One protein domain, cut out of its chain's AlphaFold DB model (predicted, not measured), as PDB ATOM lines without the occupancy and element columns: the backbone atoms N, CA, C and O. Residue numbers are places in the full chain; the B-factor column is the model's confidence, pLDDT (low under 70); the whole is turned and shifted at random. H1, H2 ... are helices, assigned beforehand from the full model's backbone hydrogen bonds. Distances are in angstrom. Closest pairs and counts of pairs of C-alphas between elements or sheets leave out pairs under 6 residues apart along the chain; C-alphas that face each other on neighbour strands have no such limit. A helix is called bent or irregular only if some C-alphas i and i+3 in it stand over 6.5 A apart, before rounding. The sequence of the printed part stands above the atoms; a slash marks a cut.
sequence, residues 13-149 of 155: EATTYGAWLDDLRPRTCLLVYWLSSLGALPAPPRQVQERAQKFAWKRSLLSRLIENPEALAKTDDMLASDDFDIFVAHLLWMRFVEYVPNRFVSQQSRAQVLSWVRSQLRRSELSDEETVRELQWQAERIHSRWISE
ATOM      1  N   GLU A  13      42.883  32.602 -18.090       55.12
ATOM      2  CA  GLU A  13      42.518  31.265 -17.603       55.12
ATOM      3  C   GLU A  13      42.921  30.179 -18.599       55.12
ATOM      4  O   GLU A  13      43.417  29.132 -18.195       55.12
ATOM      5  N   ALA A  14      42.823  30.450 -19.903       52.88
ATOM      6  CA  ALA A  14      43.300  29.533 -20.941       52.88
ATOM      7  C   ALA A  14      44.827  29.318 -20.876       52.88
ATOM      8  O   ALA A  14      45.307  28.191 -20.990       52.88
ATOM      9  N   THR A  15      45.589  30.389 -20.626       57.19
ATOM     10  CA  THR A  15      47.059  30.335 -20.511       57.19
ATOM     11  C   THR A  15      47.499  29.595 -19.242       57.19
ATOM     12  O   THR A  15      48.397  28.756 -19.278       57.19
ATOM     13  N   THR A  16      46.833  29.854 -18.114       57.69
ATOM     14  CA  THR A  16      47.114  29.168 -16.839       57.69
ATOM     15  C   THR A  16      46.614  27.725 -16.810       57.69
ATOM     16  O   THR A  16      47.191  26.903 -16.096       57.69
ATOM     17  N   TYR A  17      45.569  27.403 -17.575       57.00
ATOM     18  CA  TYR A  17      45.117  26.036 -17.804       57.00
ATOM     19  C   TYR A  17      46.159  25.272 -18.623       57.00
ATOM     20  O   TYR A  17      46.626  24.239 -18.162       57.00
ATOM     21  N   GLY A  18      46.622  25.824 -19.751       55.28
ATOM     22  CA  GLY A  18      47.689  25.230 -20.567       55.28
ATOM     23  C   GLY A  18      48.968  24.937 -19.776       55.28
ATOM     24  O   GLY A  18      49.448  23.810 -19.795       55.28
ATOM     25  N   ALA A  19      49.449  25.899 -18.982       63.44
ATOM     26  CA  ALA A  19      50.630  25.706 -18.136       63.44
ATOM     27  C   ALA A  19      50.443  24.609 -17.069       63.44
ATOM     28  O   ALA A  19      51.371  23.859 -16.780       63.44
ATOM     29  N   TRP A  20      49.241  24.491 -16.492       66.69
ATOM     30  CA  TRP A  20      48.926  23.394 -15.575       66.69
ATOM     31  C   TRP A  20      48.881  22.046 -16.301       66.69
ATOM     32  O   TRP A  20      49.362  21.058 -15.756       66.69
ATOM     33  N   LEU A  21      48.356  22.010 -17.533       62.50
ATOM     34  CA  LEU A  21      48.321  20.804 -18.359       62.50
ATOM     35  C   LEU A  21      49.717  20.315 -18.767       62.50
ATOM     36  O   LEU A  21      49.942  19.105 -18.816       62.50
ATOM     37  N   ASP A  22      50.643  21.235 -19.038       59.62
ATOM     38  CA  ASP A  22      52.025  20.919 -19.413       59.62
ATOM     39  C   ASP A  22      52.828  20.302 -18.248       59.62
ATOM     40  O   ASP A  22      53.732  19.500 -18.485       59.62
ATOM     41  N   ASP A  23      52.447  20.599 -16.999       61.84
ATOM     42  CA  ASP A  23      53.033  20.034 -15.770       61.84
ATOM     43  C   ASP A  23      52.319  18.748 -15.285       61.84
ATOM     44  O   ASP A  23      52.643  18.167 -14.243       61.84
ATOM     45  N   LEU A  24      51.323  18.246 -16.032       61.84
ATOM     46  CA  LEU A  24      50.587  17.054 -15.614       61.84
ATOM     47  C   LEU A  24      51.456  15.800 -15.688       61.84
ATOM     48  O   LEU A  24      51.836  15.308 -16.756       61.84
ATOM     49  N   ARG A  25      51.651  15.177 -14.524       63.62
ATOM     50  CA  ARG A  25      52.121  13.791 -14.442       63.62
ATOM     51  C   ARG A  25      51.160  12.870 -15.218       63.62
ATOM     52  O   ARG A  25      49.953  13.117 -15.221       63.62
ATOM     53  N   PRO A  26      51.634  11.744 -15.789       57.97
ATOM     54  CA  PRO A  26      50.815  10.838 -16.608       57.97
ATOM     55  C   PRO A  26      49.475  10.406 -15.985       57.97
ATOM     56  O   PRO A  26      48.475  10.274 -16.687       57.97
ATOM     57  N   ARG A  27      49.442  10.232 -14.658       56.38
ATOM     58  CA  ARG A  27      48.240   9.887 -13.875       56.38
ATOM     59  C   ARG A  27      47.182  10.995 -13.833       56.38
ATOM     60  O   ARG A  27      45.994  10.708 -13.770       56.38
ATOM     61  N   THR A  28      47.605  12.252 -13.918       65.56
ATOM     62  CA  THR A  28      46.726  13.424 -13.875       65.56
ATOM     63  C   THR A  28      46.146  13.741 -15.260       65.56
ATOM     64  O   THR A  28      45.048  14.281 -15.352       65.56
ATOM     65  N   CYS A  29      46.797  13.303 -16.347       68.00
ATOM     66  CA  CYS A  29      46.226  13.367 -17.700       68.00
ATOM     67  C   CYS A  29      44.923  12.563 -17.826       68.00
ATOM     68  O   CYS A  29      43.995  13.009 -18.498       68.00
ATOM     69  N   LEU A  30      44.836  11.395 -17.173       70.12
ATOM     70  CA  LEU A  30      43.625  10.566 -17.187       70.12
ATOM     71  C   LEU A  30      42.463  11.250 -16.455       70.12
ATOM     72  O   LEU A  30      41.353  11.292 -16.978       70.12
ATOM     73  N   LEU A  31      42.745  11.849 -15.293       75.69
ATOM     74  CA  LEU A  31      41.775  12.638 -14.532       75.69
ATOM     75  C   LEU A  31      41.227  13.800 -15.369       75.69
ATOM     76  O   LEU A  31      40.017  13.958 -15.480       75.69
ATOM     77  N   VAL A  32      42.105  14.590 -15.996       76.00
ATOM     78  CA  VAL A  32      41.684  15.738 -16.814       76.00
ATOM     79  C   VAL A  32      40.871  15.295 -18.026       76.00
ATOM     80  O   VAL A  32      39.850  15.908 -18.332       76.00
ATOM     81  N   TYR A  33      41.270  14.211 -18.690       77.50
ATOM     82  CA  TYR A  33      40.504  13.650 -19.798       77.50
ATOM     83  C   TYR A  33      39.090  13.246 -19.371       77.50
ATOM     84  O   TYR A  33      38.122  13.632 -20.030       77.50
ATOM     85  N   TRP A  34      38.940  12.542 -18.247       77.00
ATOM     86  CA  TRP A  34      37.621  12.180 -17.732       77.00
ATOM     87  C   TRP A  34      36.796  13.385 -17.312       77.00
ATOM     88  O   TRP A  34      35.659  13.504 -17.752       77.00
ATOM     89  N   LEU A  35      37.365  14.320 -16.552       80.38
ATOM     90  CA  LEU A  35      36.661  15.541 -16.162       80.38
ATOM     91  C   LEU A  35      36.216  16.355 -17.383       80.38
ATOM     92  O   LEU A  35      35.107  16.883 -17.392       80.38
ATOM     93  N   SER A  36      37.030  16.408 -18.440       82.44
ATOM     94  CA  SER A  36      36.630  17.048 -19.697       82.44
ATOM     95  C   SER A  36      35.526  16.288 -20.435       82.44
ATOM     96  O   SER A  36      34.622  16.905 -20.990       82.44
ATOM     97  N   SER A  37      35.536  14.952 -20.377       79.44
ATOM     98  CA  SER A  37      34.497  14.101 -20.976       79.44
ATOM     99  C   SER A  37      33.153  14.233 -20.251       79.44
ATOM    100  O   SER A  37      32.106  14.104 -20.875       79.44
ATOM    101  N   LEU A  38      33.183  14.534 -18.948       79.56
ATOM    102  CA  LEU A  38      32.007  14.880 -18.142       79.56
ATOM    103  C   LEU A  38      31.542  16.334 -18.349       79.56
ATOM    104  O   LEU A  38      30.541  16.743 -17.774       79.56
ATOM    105  N   GLY A  39      32.281  17.148 -19.110       81.62
ATOM    106  CA  GLY A  39      32.016  18.584 -19.243       81.62
ATOM    107  C   GLY A  39      32.340  19.399 -17.985       81.62
ATOM    108  O   GLY A  39      31.947  20.561 -17.890       81.62
ATOM    109  N   ALA A  40      33.054  18.819 -17.016       82.81
ATOM    110  CA  ALA A  40      33.470  19.504 -15.794       82.81
ATOM    111  C   ALA A  40      34.681  20.426 -16.018       82.81
ATOM    112  O   ALA A  40      34.840  21.417 -15.306       82.81
ATOM    113  N   LEU A  41      35.526  20.120 -17.005       83.81
ATOM    114  CA  LEU A  41      36.662  20.942 -17.433       83.81
ATOM    115  C   LEU A  41      36.634  21.153 -18.955       83.81
ATOM    116  O   LEU A  41      36.011  20.362 -19.666       83.81
ATOM    117  N   PRO A  42      37.331  22.174 -19.487       79.81
ATOM    118  CA  PRO A  42      37.545  22.297 -20.925       79.81
ATOM    119  C   PRO A  42      38.230  21.060 -21.501       79.81
ATOM    120  O   PRO A  42      38.981  20.366 -20.814       79.81
ATOM    121  N   ALA A  43      38.016  20.809 -22.792       79.56
ATOM    122  CA  ALA A  43      38.763  19.780 -23.497       79.56
ATOM    123  C   ALA A  43      40.264  20.135 -23.487       79.56
ATOM    124  O   ALA A  43      40.632  21.222 -23.944       79.56
ATOM    125  N   PRO A  44      41.149  19.249 -22.995       76.50
ATOM    126  CA  PRO A  44      42.579  19.515 -23.022       76.50
ATOM    127  C   PRO A  44      43.109  19.410 -24.466       76.50
ATOM    128  O   PRO A  44      42.439  18.825 -25.323       76.50
ATOM    129  N   PRO A  45      44.315  19.920 -24.778       79.69
ATOM    130  CA  PRO A  45      44.921  19.790 -26.099       79.69
ATOM    131  C   PRO A  45      44.998  18.334 -26.566       79.69
ATOM    132  O   PRO A  45      45.176  17.412 -25.764       79.69
ATOM    133  N   ARG A  46      44.946  18.126 -27.886       78.06
ATOM    134  CA  ARG A  46      44.942  16.793 -28.516       78.06
ATOM    135  C   ARG A  46      46.062  15.876 -28.011       78.06
ATOM    136  O   ARG A  46      45.824  14.702 -27.770       78.06
ATOM    137  N   GLN A  47      47.254  16.415 -27.756       74.69
ATOM    138  CA  GLN A  47      48.384  15.645 -27.225       74.69
ATOM    139  C   GLN A  47      48.117  15.074 -25.821       74.69
ATOM    140  O   GLN A  47      48.509  13.946 -25.523       74.69
ATOM    141  N   VAL A  48      47.432  15.829 -24.955       69.75
ATOM    142  CA  VAL A  48      47.030  15.383 -23.613       69.75
ATOM    143  C   VAL A  48      45.918  14.344 -23.719       69.75
ATOM    144  O   VAL A  48      45.974  13.338 -23.017       69.75
ATOM    145  N   GLN A  49      44.964  14.528 -24.639       72.12
ATOM    146  CA  GLN A  49      43.921  13.536 -24.916       72.12
ATOM    147  C   GLN A  49      44.518  12.211 -25.409       72.12
ATOM    148  O   GLN A  49      44.192  11.157 -24.879       72.12
ATOM    149  N   GLU A  50      45.448  12.251 -26.364       73.94
ATOM    150  CA  GLU A  50      46.123  11.062 -26.899       73.94
ATOM    151  C   GLU A  50      46.979  10.365 -25.830       73.94
ATOM    152  O   GLU A  50      47.007   9.134 -25.752       73.94
ATOM    153  N   ARG A  51      47.654  11.128 -24.955       69.25
ATOM    154  CA  ARG A  51      48.345  10.571 -23.781       69.25
ATOM    155  C   ARG A  51      47.349   9.910 -22.833       69.25
ATOM    156  O   ARG A  51      47.559   8.761 -22.469       69.25
ATOM    157  N   ALA A  52      46.263  10.590 -22.473       66.31
ATOM    158  CA  ALA A  52      45.240  10.067 -21.577       66.31
ATOM    159  C   ALA A  52      44.563   8.812 -22.135       66.31
ATOM    160  O   ALA A  52      44.399   7.847 -21.400       66.31
ATOM    161  N   GLN A  53      44.265   8.763 -23.436       64.75
ATOM    162  CA  GLN A  53      43.740   7.570 -24.101       64.75
ATOM    163  C   GLN A  53      44.711   6.386 -23.990       64.75
ATOM    164  O   GLN A  53      44.284   5.283 -23.671       64.75
ATOM    165  N   LYS A  54      46.029   6.591 -24.110       62.41
ATOM    166  CA  LYS A  54      47.011   5.512 -23.857       62.41
ATOM    167  C   LYS A  54      46.955   4.957 -22.421       62.41
ATOM    168  O   LYS A  54      47.403   3.830 -22.194       62.41
ATOM    169  N   PHE A  55      46.423   5.721 -21.464       56.19
ATOM    170  CA  PHE A  55      46.228   5.302 -20.070       56.19
ATOM    171  C   PHE A  55      44.806   4.791 -19.783       56.19
ATOM    172  O   PHE A  55      44.667   3.841 -19.022       56.19
ATOM    173  N   ALA A  56      43.772   5.345 -20.425       56.12
ATOM    174  CA  ALA A  56      42.362   5.004 -20.213       56.12
ATOM    175  C   ALA A  56      42.026   3.559 -20.612       56.12
ATOM    176  O   ALA A  56      41.167   2.925 -20.010       56.12
ATOM    177  N   TRP A  57      42.736   3.019 -21.603       47.47
ATOM    178  CA  TRP A  57      42.539   1.651 -22.094       47.47
ATOM    179  C   TRP A  57      43.219   0.598 -21.218       47.47
ATOM    180  O   TRP A  57      42.995  -0.601 -21.374       47.47
ATOM    181  N   LYS A  58      44.039   1.029 -20.259       49.53
ATOM    182  CA  LYS A  58      44.623   0.143 -19.264       49.53
ATOM    183  C   LYS A  58      43.675   0.110 -18.071       49.53
ATOM    184  O   LYS A  58      43.870   0.837 -17.103       49.53
ATOM    185  N   ARG A  59      42.668  -0.770 -18.116       44.69
ATOM    186  CA  ARG A  59      41.859  -1.164 -16.937       44.69
ATOM    187  C   ARG A  59      42.750  -1.450 -15.712       44.69
ATOM    188  O   ARG A  59      42.433  -1.052 -14.601       44.69
ATOM    189  N   SER A  60      43.943  -1.995 -15.958       46.28
ATOM    190  CA  SER A  60      45.021  -2.230 -14.989       46.28
ATOM    191  C   SER A  60      45.693  -0.974 -14.403       46.28
ATOM    192  O   SER A  60      46.647  -1.094 -13.646       46.28
ATOM    193  N   LEU A  61      45.344   0.232 -14.853       47.91
ATOM    194  CA  LEU A  61      45.954   1.500 -14.433       47.91
ATOM    195  C   LEU A  61      44.990   2.333 -13.592       47.91
ATOM    196  O   LEU A  61      45.440   3.081 -12.735       47.91
ATOM    197  N   LEU A  62      43.687   2.106 -13.763       48.88
ATOM    198  CA  LEU A  62      42.652   2.414 -12.779       48.88
ATOM    199  C   LEU A  62      42.945   1.724 -11.442       48.88
ATOM    200  O   LEU A  62      42.954   2.376 -10.404       48.88
ATOM    201  N   SER A  63      43.326   0.444 -11.487       43.88
ATOM    202  CA  SER A  63      43.793  -0.293 -10.308       43.88
ATOM    203  C   SER A  63      45.175   0.135  -9.802       43.88
ATOM    204  O   SER A  63      45.448  -0.011  -8.623       43.88
ATOM    205  N   ARG A  64      46.041   0.723 -10.646       45.12
ATOM    206  CA  ARG A  64      47.334   1.320 -10.218       45.12
ATOM    207  C   ARG A  64      47.239   2.787  -9.781       45.12
ATOM    208  O   ARG A  64      48.218   3.329  -9.277       45.12
ATOM    209  N   LEU A  65      46.109   3.455 -10.023       45.81
ATOM    210  CA  LEU A  65      45.789   4.774  -9.459       45.81
ATOM    211  C   LEU A  65      45.491   4.667  -7.958       45.81
ATOM    212  O   LEU A  65      45.686   5.634  -7.220       45.81
ATOM    213  N   ILE A  66      45.072   3.475  -7.533       49.19
ATOM    214  CA  ILE A  66      45.135   2.994  -6.163       49.19
ATOM    215  C   ILE A  66      46.614   2.684  -5.919       49.19
ATOM    216  O   ILE A  66      47.156   1.730  -6.472       49.19
ATOM    217  N   GLU A  67      47.317   3.535  -5.180       43.91
ATOM    218  CA  GLU A  67      48.744   3.364  -4.867       43.91
ATOM    219  C   GLU A  67      48.965   2.203  -3.865       43.91
ATOM    220  O   GLU A  67      49.631   2.377  -2.853       43.91
ATOM    221  N   ASN A  68      48.387   1.017  -4.102       47.16
ATOM    222  CA  ASN A  68      48.597  -0.167  -3.270       47.16
ATOM    223  C   ASN A  68      48.621  -1.462  -4.123       47.16
ATOM    224  O   ASN A  68      47.602  -1.827  -4.709       47.16
ATOM    225  N   PRO A  69      49.758  -2.183  -4.194       45.53
ATOM    226  CA  PRO A  69      49.871  -3.484  -4.861       45.53
ATOM    227  C   PRO A  69      48.899  -4.559  -4.346       45.53
ATOM    228  O   PRO A  69      48.482  -5.404  -5.131       45.53
ATOM    229  N   GLU A  70      48.497  -4.514  -3.074       51.22
ATOM    230  CA  GLU A  70      47.503  -5.432  -2.490       51.22
ATOM    231  C   GLU A  70      46.093  -5.179  -3.043       51.22
ATOM    232  O   GLU A  70      45.274  -6.093  -3.125       51.22
ATOM    233  N   ALA A  71      45.819  -3.955  -3.513       51.75
ATOM    234  CA  ALA A  71      44.543  -3.617  -4.128       51.75
ATOM    235  C   ALA A  71      44.347  -4.316  -5.480       51.75
ATOM    236  O   ALA A  71      43.207  -4.543  -5.861       51.75
ATOM    237  N   LEU A  72      45.420  -4.695  -6.195       50.62
ATOM    238  CA  LEU A  72      45.323  -5.351  -7.510       50.62
ATOM    239  C   LEU A  72      44.623  -6.713  -7.440       50.62
ATOM    240  O   LEU A  72      43.768  -6.973  -8.279       50.62
ATOM    241  N   ALA A  73      44.939  -7.544  -6.443       53.38
ATOM    242  CA  ALA A  73      44.277  -8.837  -6.252       53.38
ATOM    243  C   ALA A  73      42.801  -8.659  -5.853       53.38
ATOM    244  O   ALA A  73      41.931  -9.335  -6.387       53.38
ATOM    245  N   LYS A  74      42.510  -7.660  -5.010       55.72
ATOM    246  CA  LYS A  74      41.142  -7.281  -4.619       55.72
ATOM    247  C   LYS A  74      40.360  -6.588  -5.748       55.72
ATOM    248  O   LYS A  74      39.138  -6.509  -5.695       55.72
ATOM    249  N   THR A  75      41.044  -6.097  -6.791       53.78
ATOM    250  CA  THR A  75      40.411  -5.430  -7.941       53.78
ATOM    251  C   THR A  75      39.636  -6.435  -8.796       53.78
ATOM    252  O   THR A  75      38.597  -6.074  -9.336       53.78
ATOM    253  N   ASP A  76      40.088  -7.685  -8.923       53.84
ATOM    254  CA  ASP A  76      39.381  -8.680  -9.744       53.84
ATOM    255  C   ASP A  76      38.021  -9.065  -9.127       53.84
ATOM    256  O   ASP A  76      37.029  -9.141  -9.855       53.84
ATOM    257  N   ASP A  77      37.934  -9.168  -7.795       56.69
ATOM    258  CA  ASP A  77      36.664  -9.363  -7.074       56.69
ATOM    259  C   ASP A  77      35.751  -8.127  -7.155       56.69
ATOM    260  O   ASP A  77      34.535  -8.247  -7.316       56.69
ATOM    261  N   MET A  78      36.325  -6.918  -7.127       57.50
ATOM    262  CA  MET A  78      35.570  -5.680  -7.359       57.50
ATOM    263  C   MET A  78      35.004  -5.589  -8.772       57.50
ATOM    264  O   MET A  78      33.877  -5.143  -8.949       57.50
ATOM    265  N   LEU A  79      35.775  -5.978  -9.790       58.94
ATOM    266  CA  LEU A  79      35.351  -5.905 -11.192       58.94
ATOM    267  C   LEU A  79      34.126  -6.788 -11.476       58.94
ATOM    268  O   LEU A  79      33.456  -6.577 -12.488       58.94
ATOM    269  N   ALA A  80      33.837  -7.754 -10.599       56.53
ATOM    270  CA  ALA A  80      32.658  -8.608 -10.644       56.53
ATOM    271  C   ALA A  80      31.447  -8.052  -9.862       56.53
ATOM    272  O   ALA A  80      30.374  -8.656  -9.920       56.53
ATOM    273  N   SER A  81      31.581  -6.923  -9.153       65.19
ATOM    274  CA  SER A  81      30.531  -6.338  -8.313       65.19
ATOM    275  C   SER A  81      30.181  -4.892  -8.694       65.19
ATOM    276  O   SER A  81      30.952  -4.177  -9.332       65.19
ATOM    277  N   ASP A  82      29.009  -4.431  -8.244       67.38
ATOM    278  CA  ASP A  82      28.587  -3.025  -8.361       67.38
ATOM    279  C   ASP A  82      29.480  -2.065  -7.524       67.38
ATOM    280  O   ASP A  82      29.354  -0.844  -7.633       67.38
ATOM    281  N   ASP A  83      30.397  -2.582  -6.692       74.06
ATOM    282  CA  ASP A  83      31.260  -1.770  -5.823       74.06
ATOM    283  C   ASP A  83      32.399  -1.078  -6.593       74.06
ATOM    284  O   ASP A  83      32.899  -0.041  -6.147       74.06
ATOM    285  N   PHE A  84      32.810  -1.609  -7.752       74.31
ATOM    286  CA  PHE A  84      33.882  -1.012  -8.554       74.31
ATOM    287  C   PHE A  84      33.532   0.391  -9.038       74.31
ATOM    288  O   PHE A  84      34.320   1.316  -8.850       74.31
ATOM    289  N   ASP A  85      32.340   0.573  -9.601       75.12
ATOM    290  CA  ASP A  85      31.913   1.863 -10.145       75.12
ATOM    291  C   ASP A  85      31.795   2.927  -9.041       75.12
ATOM    292  O   ASP A  85      32.232   4.068  -9.216       75.12
ATOM    293  N   ILE A  86      31.300   2.540  -7.859       82.94
ATOM    294  CA  ILE A  86      31.230   3.407  -6.672       82.94
ATOM    295  C   ILE A  86      32.633   3.800  -6.203       82.94
ATOM    296  O   ILE A  86      32.891   4.964  -5.890       82.94
ATOM    297  N   PHE A  87      33.564   2.849  -6.170       77.00
ATOM    298  CA  PHE A  87      34.932   3.114  -5.750       77.00
ATOM    299  C   PHE A  87      35.678   4.015  -6.741       77.00
ATOM    300  O   PHE A  87      36.372   4.952  -6.341       77.00
ATOM    301  N   VAL A  88      35.480   3.807  -8.045       76.44
ATOM    302  CA  VAL A  88      35.990   4.707  -9.087       76.44
ATOM    303  C   VAL A  88      35.390   6.103  -8.934       76.44
ATOM    304  O   VAL A  88      36.122   7.090  -9.046       76.44
ATOM    305  N   ALA A  89      34.097   6.205  -8.617       82.94
ATOM    306  CA  ALA A  89      33.456   7.485  -8.347       82.94
ATOM    307  C   ALA A  89      34.062   8.198  -7.132       82.94
ATOM    308  O   ALA A  89      34.329   9.400  -7.197       82.94
ATOM    309  N   HIS A  90      34.351   7.457  -6.061       84.88
ATOM    310  CA  HIS A  90      35.017   7.971  -4.868       84.88
ATOM    311  C   HIS A  90      36.420   8.504  -5.181       84.88
ATOM    312  O   HIS A  90      36.741   9.644  -4.840       84.88
ATOM    313  N   LEU A  91      37.239   7.729  -5.898       76.94
ATOM    314  CA  LEU A  91      38.576   8.159  -6.304       76.94
ATOM    315  C   LEU A  91      38.529   9.393  -7.205       76.94
ATOM    316  O   LEU A  91      39.305  10.328  -7.009       76.94
ATOM    317  N   LEU A  92      37.621   9.428  -8.183       80.25
ATOM    318  CA  LEU A  92      37.476  10.573  -9.076       80.25
ATOM    319  C   LEU A  92      37.075  11.828  -8.294       80.25
ATOM    320  O   LEU A  92      37.661  12.886  -8.521       80.25
ATOM    321  N   TRP A  93      36.144  11.707  -7.344       87.12
ATOM    322  CA  TRP A  93      35.741  12.805  -6.467       87.12
ATOM    323  C   TRP A  93      36.903  13.330  -5.618       87.12
ATOM    324  O   TRP A  93      37.181  14.530  -5.640       87.12
ATOM    325  N   MET A  94      37.630  12.445  -4.931       83.38
ATOM    326  CA  MET A  94      38.798  12.821  -4.128       83.38
ATOM    327  C   MET A  94      39.843  13.542  -4.981       83.38
ATOM    328  O   MET A  94      40.300  14.627  -4.634       83.38
ATOM    329  N   ARG A  95      40.165  12.996  -6.157       77.94
ATOM    330  CA  ARG A  95      41.161  13.593  -7.051       77.94
ATOM    331  C   ARG A  95      40.690  14.908  -7.674       77.94
ATOM    332  O   ARG A  95      41.519  15.787  -7.896       77.94
ATOM    333  N   PHE A  96      39.392  15.065  -7.929       82.94
ATOM    334  CA  PHE A  96      38.808  16.336  -8.352       82.94
ATOM    335  C   PHE A  96      39.006  17.420  -7.286       82.94
ATOM    336  O   PHE A  96      39.450  18.514  -7.619       82.94
ATOM    337  N   VAL A  97      38.745  17.101  -6.015       84.69
ATOM    338  CA  VAL A  97      38.910  18.040  -4.894       84.69
ATOM    339  C   VAL A  97      40.386  18.333  -4.593       84.69
ATOM    340  O   VAL A  97      40.729  19.471  -4.290       84.69
ATOM    341  N   GLU A  98      41.264  17.333  -4.684       79.81
ATOM    342  CA  GLU A  98      42.683  17.462  -4.318       79.81
ATOM    343  C   GLU A  98      43.555  18.101  -5.407       79.81
ATOM    344  O   GLU A  98      44.440  18.900  -5.098       79.81
ATOM    345  N   TYR A  99      43.370  17.712  -6.674       74.31
ATOM    346  CA  TYR A  99      44.332  18.023  -7.740       74.31
ATOM    347  C   TYR A  99      43.876  19.085  -8.717       74.31
ATOM    348  O   TYR A  99      44.734  19.640  -9.408       74.31
ATOM    349  N   VAL A 100      42.575  19.354  -8.829       78.12
ATOM    350  CA  VAL A 100      42.106  20.432  -9.698       78.12
ATOM    351  C   VAL A 100      42.293  21.744  -8.940       78.12
ATOM    352  O   VAL A 100      41.690  21.924  -7.884       78.12
ATOM    353  N   PRO A 101      43.112  22.684  -9.445       79.12
ATOM    354  CA  PRO A 101      43.264  23.980  -8.801       79.12
ATOM    355  C   PRO A 101      41.900  24.651  -8.612       79.12
ATOM    356  O   PRO A 101      41.147  24.766  -9.577       79.12
ATOM    357  N   ASN A 102      41.613  25.160  -7.408       80.69
ATOM    358  CA  ASN A 102      40.311  25.754  -7.052       80.69
ATOM    359  C   ASN A 102      39.792  26.790  -8.063       80.69
ATOM    360  O   ASN A 102      38.592  26.884  -8.286       80.69
ATOM    361  N   ARG A 103      40.689  27.535  -8.723       77.06
ATOM    362  CA  ARG A 103      40.336  28.504  -9.778       77.06
ATOM    363  C   ARG A 103      39.644  27.886 -11.004       77.06
ATOM    364  O   ARG A 103      38.976  28.598 -11.733       77.06
ATOM    365  N   PHE A 104      39.806  26.585 -11.232       73.00
ATOM    366  CA  PHE A 104      39.152  25.835 -12.308       73.00
ATOM    367  C   PHE A 104      37.938  25.030 -11.814       73.00
ATOM    368  O   PHE A 104      37.248  24.399 -12.612       73.00
ATOM    369  N   VAL A 105      37.662  25.048 -10.505       80.94
ATOM    370  CA  VAL A 105      36.512  24.377  -9.891       80.94
ATOM    371  C   VAL A 105      35.350  25.367  -9.825       80.94
ATOM    372  O   VAL A 105      35.143  26.057  -8.830       80.94
ATOM    373  N   SER A 106      34.576  25.448 -10.908       84.69
ATOM    374  CA  SER A 106      33.333  26.228 -10.916       84.69
ATOM    375  C   SER A 106      32.177  25.457 -10.258       84.69
ATOM    376  O   SER A 106      32.222  24.228 -10.138       84.69
ATOM    377  N   GLN A 107      31.097  26.154  -9.878       85.62
ATOM    378  CA  GLN A 107      29.863  25.494  -9.420       85.62
ATOM    379  C   GLN A 107      29.314  24.525 -10.477       85.62
ATOM    380  O   GLN A 107      28.897  23.420 -10.142       85.62
ATOM    381  N   GLN A 108      29.389  24.898 -11.757       86.50
ATOM    382  CA  GLN A 108      28.984  24.031 -12.861       86.50
ATOM    383  C   GLN A 108      29.876  22.788 -12.963       86.50
ATOM    384  O   GLN A 108      29.364  21.682 -13.100       86.50
ATOM    385  N   SER A 109      31.196  22.953 -12.850       85.50
ATOM    386  CA  SER A 109      32.160  21.847 -12.866       85.50
ATOM    387  C   SER A 109      31.862  20.841 -11.760       85.50
ATOM    388  O   SER A 109      31.782  19.640 -12.009       85.50
ATOM    389  N   ARG A 110      31.632  21.341 -10.542       89.75
ATOM    390  CA  ARG A 110      31.254  20.523  -9.388       89.75
ATOM    391  C   ARG A 110      29.926  19.801  -9.620       89.75
ATOM    392  O   ARG A 110      29.852  18.603  -9.368       89.75
ATOM    393  N   ALA A 111      28.915  20.495 -10.141       89.69
ATOM    394  CA  ALA A 111      27.608  19.913 -10.428       89.69
ATOM    395  C   ALA A 111      27.685  18.779 -11.468       89.69
ATOM    396  O   ALA A 111      27.025  17.758 -11.293       89.69
ATOM    397  N   GLN A 112      28.519  18.912 -12.508       89.38
ATOM    398  CA  GLN A 112      28.738  17.848 -13.499       89.38
ATOM    399  C   GLN A 112      29.368  16.601 -12.867       89.38
ATOM    400  O   GLN A 112      28.887  15.486 -13.071       89.38
ATOM    401  N   VAL A 113      30.406  16.785 -12.040       88.19
ATOM    402  CA  VAL A 113      31.048  15.666 -11.333       88.19
ATOM    403  C   VAL A 113      30.060  14.990 -10.382       88.19
ATOM    404  O   VAL A 113      29.923  13.771 -10.423       88.19
ATOM    405  N   LEU A 114      29.326  15.755  -9.570       93.44
ATOM    406  CA  LEU A 114      28.354  15.202  -8.622       93.44
ATOM    407  C   LEU A 114      27.162  14.535  -9.317       93.44
ATOM    408  O   LEU A 114      26.694  13.498  -8.859       93.44
ATOM    409  N   SER A 115      26.703  15.063 -10.452       92.62
ATOM    410  CA  SER A 115      25.673  14.414 -11.268       92.62
ATOM    411  C   SER A 115      26.126  13.038 -11.764       92.62
ATOM    412  O   SER A 115      25.355  12.080 -11.694       92.62
ATOM    413  N   TRP A 116      27.380  12.913 -12.203       91.31
ATOM    414  CA  TRP A 116      27.941  11.621 -12.582       91.31
ATOM    415  C   TRP A 116      28.132  10.692 -11.373       91.31
ATOM    416  O   TRP A 116      27.763   9.526 -11.445       91.31
ATOM    417  N   VAL A 117      28.602  11.201 -10.231       89.81
ATOM    418  CA  VAL A 117      28.697  10.413  -8.987       89.81
ATOM    419  C   VAL A 117      27.336   9.820  -8.605       89.81
ATOM    420  O   VAL A 117      27.248   8.630  -8.309       89.81
ATOM    421  N   ARG A 118      26.253  10.605  -8.669       93.56
ATOM    422  CA  ARG A 118      24.889  10.114  -8.408       93.56
ATOM    423  C   ARG A 118      24.474   8.979  -9.334       93.56
ATOM    424  O   ARG A 118      23.761   8.080  -8.894       93.56
ATOM    425  N   SER A 119      24.894   9.007 -10.602       90.44
ATOM    426  CA  SER A 119      24.574   7.927 -11.539       90.44
ATOM    427  C   SER A 119      25.316   6.638 -11.192       90.44
ATOM    428  O   SER A 119      24.721   5.569 -11.297       90.44
ATOM    429  N   GLN A 120      26.550   6.733 -10.678       87.31
ATOM    430  CA  GLN A 120      27.293   5.571 -10.172       87.31
ATOM    431  C   GLN A 120      26.679   5.025  -8.876       87.31
ATOM    432  O   GLN A 120      26.545   3.818  -8.713       87.31
ATOM    433  N   LEU A 121      26.209   5.912  -7.991       88.44
ATOM    434  CA  LEU A 121      25.457   5.536  -6.788       88.44
ATOM    435  C   LEU A 121      24.046   5.007  -7.094       88.44
ATOM    436  O   LEU A 121      23.403   4.458  -6.206       88.44
ATOM    437  N   ARG A 122      23.547   5.191  -8.327       90.56
ATOM    438  CA  ARG A 122      22.150   4.947  -8.732       90.56
ATOM    439  C   ARG A 122      21.135   5.716  -7.868       90.56
ATOM    440  O   ARG A 122      20.033   5.232  -7.623       90.56
ATOM    441  N   ARG A 123      21.509   6.922  -7.423       91.69
ATOM    442  CA  ARG A 123      20.720   7.794  -6.534       91.69
ATOM    443  C   ARG A 123      20.674   9.233  -7.047       91.69
ATOM    444  O   ARG A 123      21.356  10.125  -6.542       91.69
ATOM    445  N   SER A 124      19.908   9.458  -8.115       92.94
ATOM    446  CA  SER A 124      19.776  10.776  -8.760       92.94
ATOM    447  C   SER A 124      19.037  11.815  -7.911       92.94
ATOM    448  O   SER A 124      19.109  13.000  -8.219       92.94
ATOM    449  N   GLU A 125      18.320  11.379  -6.879       95.06
ATOM    450  CA  GLU A 125      17.498  12.211  -6.000       95.06
ATOM    451  C   GLU A 125      18.289  13.009  -4.954       95.06
ATOM    452  O   GLU A 125      17.736  13.927  -4.356       95.06
ATOM    453  N   LEU A 126      19.560  12.665  -4.723       95.75
ATOM    454  CA  LEU A 126      20.370  13.244  -3.650       95.75
ATOM    455  C   LEU A 126      20.771  14.701  -3.918       95.75
ATOM    456  O   LEU A 126      21.177  15.045  -5.028       95.75
ATOM    457  N   SER A 127      20.799  15.536  -2.876       96.12
ATOM    458  CA  SER A 127      21.453  16.854  -2.906       96.12
ATOM    459  C   SER A 127      22.969  16.736  -3.126       96.12
ATOM    460  O   SER A 127      23.535  15.639  -3.135       96.12
ATOM    461  N   ASP A 128      23.668  17.850  -3.359       94.00
ATOM    462  CA  ASP A 128      25.134  17.852  -3.487       94.00
ATOM    463  C   ASP A 128      25.801  17.362  -2.193       94.00
ATOM    464  O   ASP A 128      26.698  16.519  -2.241       94.00
ATOM    465  N   GLU A 129      25.343  17.836  -1.030       94.81
ATOM    466  CA  GLU A 129      25.854  17.399   0.272       94.81
ATOM    467  C   GLU A 129      25.535  15.928   0.552       94.81
ATOM    468  O   GLU A 129      26.405  15.183   1.009       94.81
ATOM    469  N   GLU A 130      24.308  15.494   0.259       96.44
ATOM    470  CA  GLU A 130      23.887  14.104   0.455       96.44
ATOM    471  C   GLU A 130      24.674  13.148  -0.442       96.44
ATOM    472  O   GLU A 130      25.069  12.076   0.004       96.44
ATOM    473  N   THR A 131      24.975  13.562  -1.675       96.12
ATOM    474  CA  THR A 131      25.783  12.775  -2.620       96.12
ATOM    475  C   THR A 131      27.187  12.538  -2.080       96.12
ATOM    476  O   THR A 131      27.681  11.415  -2.130       96.12
ATOM    477  N   VAL A 132      27.835  13.576  -1.538       94.75
ATOM    478  CA  VAL A 132      29.186  13.446  -0.969       94.75
ATOM    479  C   VAL A 132      29.174  12.536   0.258       94.75
ATOM    480  O   VAL A 132      30.039  11.669   0.374       94.75
ATOM    481  N   ARG A 133      28.186  12.698   1.147       95.69
ATOM    482  CA  ARG A 133      28.048  11.856   2.345       95.69
ATOM    483  C   ARG A 133      27.773  10.396   1.996       95.69
ATOM    484  O   ARG A 133      28.401   9.515   2.572       95.69
ATOM    485  N   GLU A 134      26.869  10.141   1.054       95.94
ATOM    486  CA  GLU A 134      26.561   8.788   0.582       95.94
ATOM    487  C   GLU A 134      27.791   8.146  -0.065       95.94
ATOM    488  O   GLU A 134      28.124   7.006   0.247       95.94
ATOM    489  N   LEU A 135      28.510   8.886  -0.915       93.69
ATOM    490  CA  LEU A 135      29.729   8.395  -1.555       93.69
ATOM    491  C   LEU A 135      30.800   8.004  -0.530       93.69
ATOM    492  O   LEU A 135      31.443   6.968  -0.687       93.69
ATOM    493  N   GLN A 136      30.991   8.819   0.512       91.56
ATOM    494  CA  GLN A 136      31.916   8.518   1.609       91.56
ATOM    495  C   GLN A 136      31.490   7.261   2.369       91.56
ATOM    496  O   GLN A 136      32.290   6.341   2.509       91.56
ATOM    497  N   TRP A 137      30.220   7.178   2.773       93.88
ATOM    498  CA  TRP A 137      29.694   6.017   3.492       93.88
ATOM    499  C   TRP A 137      29.830   4.716   2.686       93.88
ATOM    500  O   TRP A 137      30.252   3.685   3.214       93.88
ATOM    501  N   GLN A 138      29.520   4.751   1.388       88.69
ATOM    502  CA  GLN A 138      29.665   3.587   0.516       88.69
ATOM    503  C   GLN A 138      31.128   3.169   0.357       88.69
ATOM    504  O   GLN A 138      31.432   1.981   0.442       88.69
ATOM    505  N   ALA A 139      32.040   4.129   0.178       86.69
ATOM    506  CA  ALA A 139      33.471   3.853   0.100       86.69
ATOM    507  C   ALA A 139      34.007   3.233   1.403       86.69
ATOM    508  O   ALA A 139      34.740   2.249   1.352       86.69
ATOM    509  N   GLU A 140      33.590   3.733   2.568       86.06
ATOM    510  CA  GLU A 140      33.935   3.163   3.879       86.06
ATOM    511  C   GLU A 140      33.394   1.737   4.053       86.06
ATOM    512  O   GLU A 140      34.101   0.859   4.553       86.06
ATOM    513  N   ARG A 141      32.162   1.472   3.599       86.38
ATOM    514  CA  ARG A 141      31.545   0.135   3.612       86.38
ATOM    515  C   ARG A 141      32.280  -0.846   2.698       86.38
ATOM    516  O   ARG A 141      32.408  -2.025   3.027       86.38
ATOM    517  N   ILE A 142      32.729  -0.377   1.538       81.12
ATOM    518  CA  ILE A 142      33.559  -1.137   0.600       81.12
ATOM    519  C   ILE A 142      34.916  -1.456   1.252       81.12
ATOM    520  O   ILE A 142      35.273  -2.625   1.366       81.12
ATOM    521  N   HIS A 143      35.610  -0.447   1.787       74.56
ATOM    522  CA  HIS A 143      36.885  -0.621   2.486       74.56
ATOM    523  C   HIS A 143      36.790  -1.566   3.689       74.56
ATOM    524  O   HIS A 143      37.638  -2.439   3.851       74.56
ATOM    525  N   SER A 144      35.755  -1.425   4.516       77.00
ATOM    526  CA  SER A 144      35.554  -2.266   5.702       77.00
ATOM    527  C   SER A 144      35.375  -3.737   5.335       77.00
ATOM    528  O   SER A 144      35.972  -4.596   5.979       77.00
ATOM    529  N   ARG A 145      34.615  -4.035   4.269       71.44
ATOM    530  CA  ARG A 145      34.479  -5.406   3.751       71.44
ATOM    531  C   ARG A 145      35.840  -5.986   3.364       71.44
ATOM    532  O   ARG A 145      36.170  -7.089   3.785       71.44
ATOM    533  N   TRP A 146      36.667  -5.202   2.676       66.75
ATOM    534  CA  TRP A 146      37.991  -5.643   2.227       66.75
ATOM    535  C   TRP A 146      39.012  -5.850   3.339       66.75
ATOM    536  O   TRP A 146      39.925  -6.652   3.167       66.75
ATOM    537  N   ILE A 147      38.918  -5.087   4.427       64.19
ATOM    538  CA  ILE A 147      39.789  -5.255   5.598       64.19
ATOM    539  C   ILE A 147      39.307  -6.456   6.427       64.19
ATOM    540  O   ILE A 147      40.119  -7.189   6.978       64.19
ATOM    541  N   SER A 148      37.992  -6.698   6.481       56.94
ATOM    542  CA  SER A 148      37.416  -7.802   7.259       56.94
ATOM    543  C   SER A 148      37.685  -9.198   6.682       56.94
ATOM    544  O   SER A 148      37.688 -10.166   7.437       56.94
ATOM    545  N   GLU A 149      37.952  -9.311   5.377       52.38
ATOM    546  CA  GLU A 149      38.285 -10.587   4.723       52.38
ATOM    547  C   GLU A 149      39.729 -11.057   4.983       52.38
ATOM    548  O   GLU A 149      40.008 -12.241   4.814       52.38
TER     549      GLU A 149
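AT A GLANCE: This is residues 13 to 149 of the 155 residues of an uncharacterized protein of bacterium (UniProt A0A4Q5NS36). Eight helices, mostly crossed: H6 runs near the middle, H7 folds back beside it, and H8 slants across both, while a second group of helices, H2 with H3 crossing it, meets H6 at one residue of H2. H4 and H5 make a small hairpin toward one end of H6, and H1 lies out at one end of the long axis, touching no helix. The printed part has 137 residues, with H1 to H8 in that order, no named strand, and the class all helix. It is compact, with a radius of gyration of the C-alphas of 15.4 A, and spans 48 by 34 by 19 A.

IN THESE COORDINATES: H1, residues 13 to 22, begins at C-alpha 13 at (42.518, 31.265, -17.603). H2 is residues 26 to 37, 17.2 A from first to last C-alpha, and H3 is residues 46 to 56. H4, residues 59 to 65, is followed by H5, residues 69 to 79, which is neither bent nor irregular, but only just: C-alphas 73 and 76 are 6.0 A apart. H6, residues 83 to 99, is 23.8 A long and begins at C-alpha 83 at (31.260, -1.770, -5.823). H7, residues 107 to 121, is 20.6 A long. H8, residues 128 to 148, is the longest at 30.4 A and ends at C-alpha 148 at (37.416, -7.802, 7.259).

HOW THE PARTS SIT: H6 is the hub, touching three helices. H6 and H7 form a helical hairpin at a shallow tilt of 18 degrees, opposite ways; their closest C-alphas, of Ala 89 and Val 117, are 5.6 A apart. H8 touches H6 with residues 135 to 142 alone, at a steep tilt of 60 degrees, opposite ways; the closest C-alphas, of Phe 87 and Ala 139, are 6.1 A apart. H8 touches H7 with residues 128 to 135 alone, at a steep tilt of 44 degrees, the same way; the closest C-alphas, of Arg 118 and Thr 131, are 6.4 A apart. H2 and H6 only just touch, with 3 pairs of C-alphas within 8 A, about perpendicular at 78 degrees; the closest C-alphas are those of Leu 31 and Leu 92, at 7.2 A. H2 and H3 touch, about perpendicular at 76 degrees; the closest C-alphas, of Leu 30 and Ala 52, are 4.7 A apart. H4 and H5, a helical hairpin, touch at Ser 63 and Leu 72, whose C-alphas, the closest, are 6.0 A apart. H1 is close to H2 but not clearly touching, with the C-alphas of Leu 21 and Cys 29 7.8 A apart, and is apart from H6. In H1, H3, H6, H7 and H8 every O i to N i+4 pair is within hydrogen-bond range; in H2 6 of 8 are, in H4 1 of 3 and in H5 3 of 7, beside O i to N i+3 counts of 3 of 4 in H4 and 5 of 8 in H5.

THE WHOLE: The two C-alphas farthest apart, of Thr 15 and Glu 149, are 48.9 A apart. The printed part has no cut and no long link. The mean pLDDT of the printed part is 73.1; residues 13 to 29, residue 48, residues 51 to 82 and residues 146 to 149 are under 70.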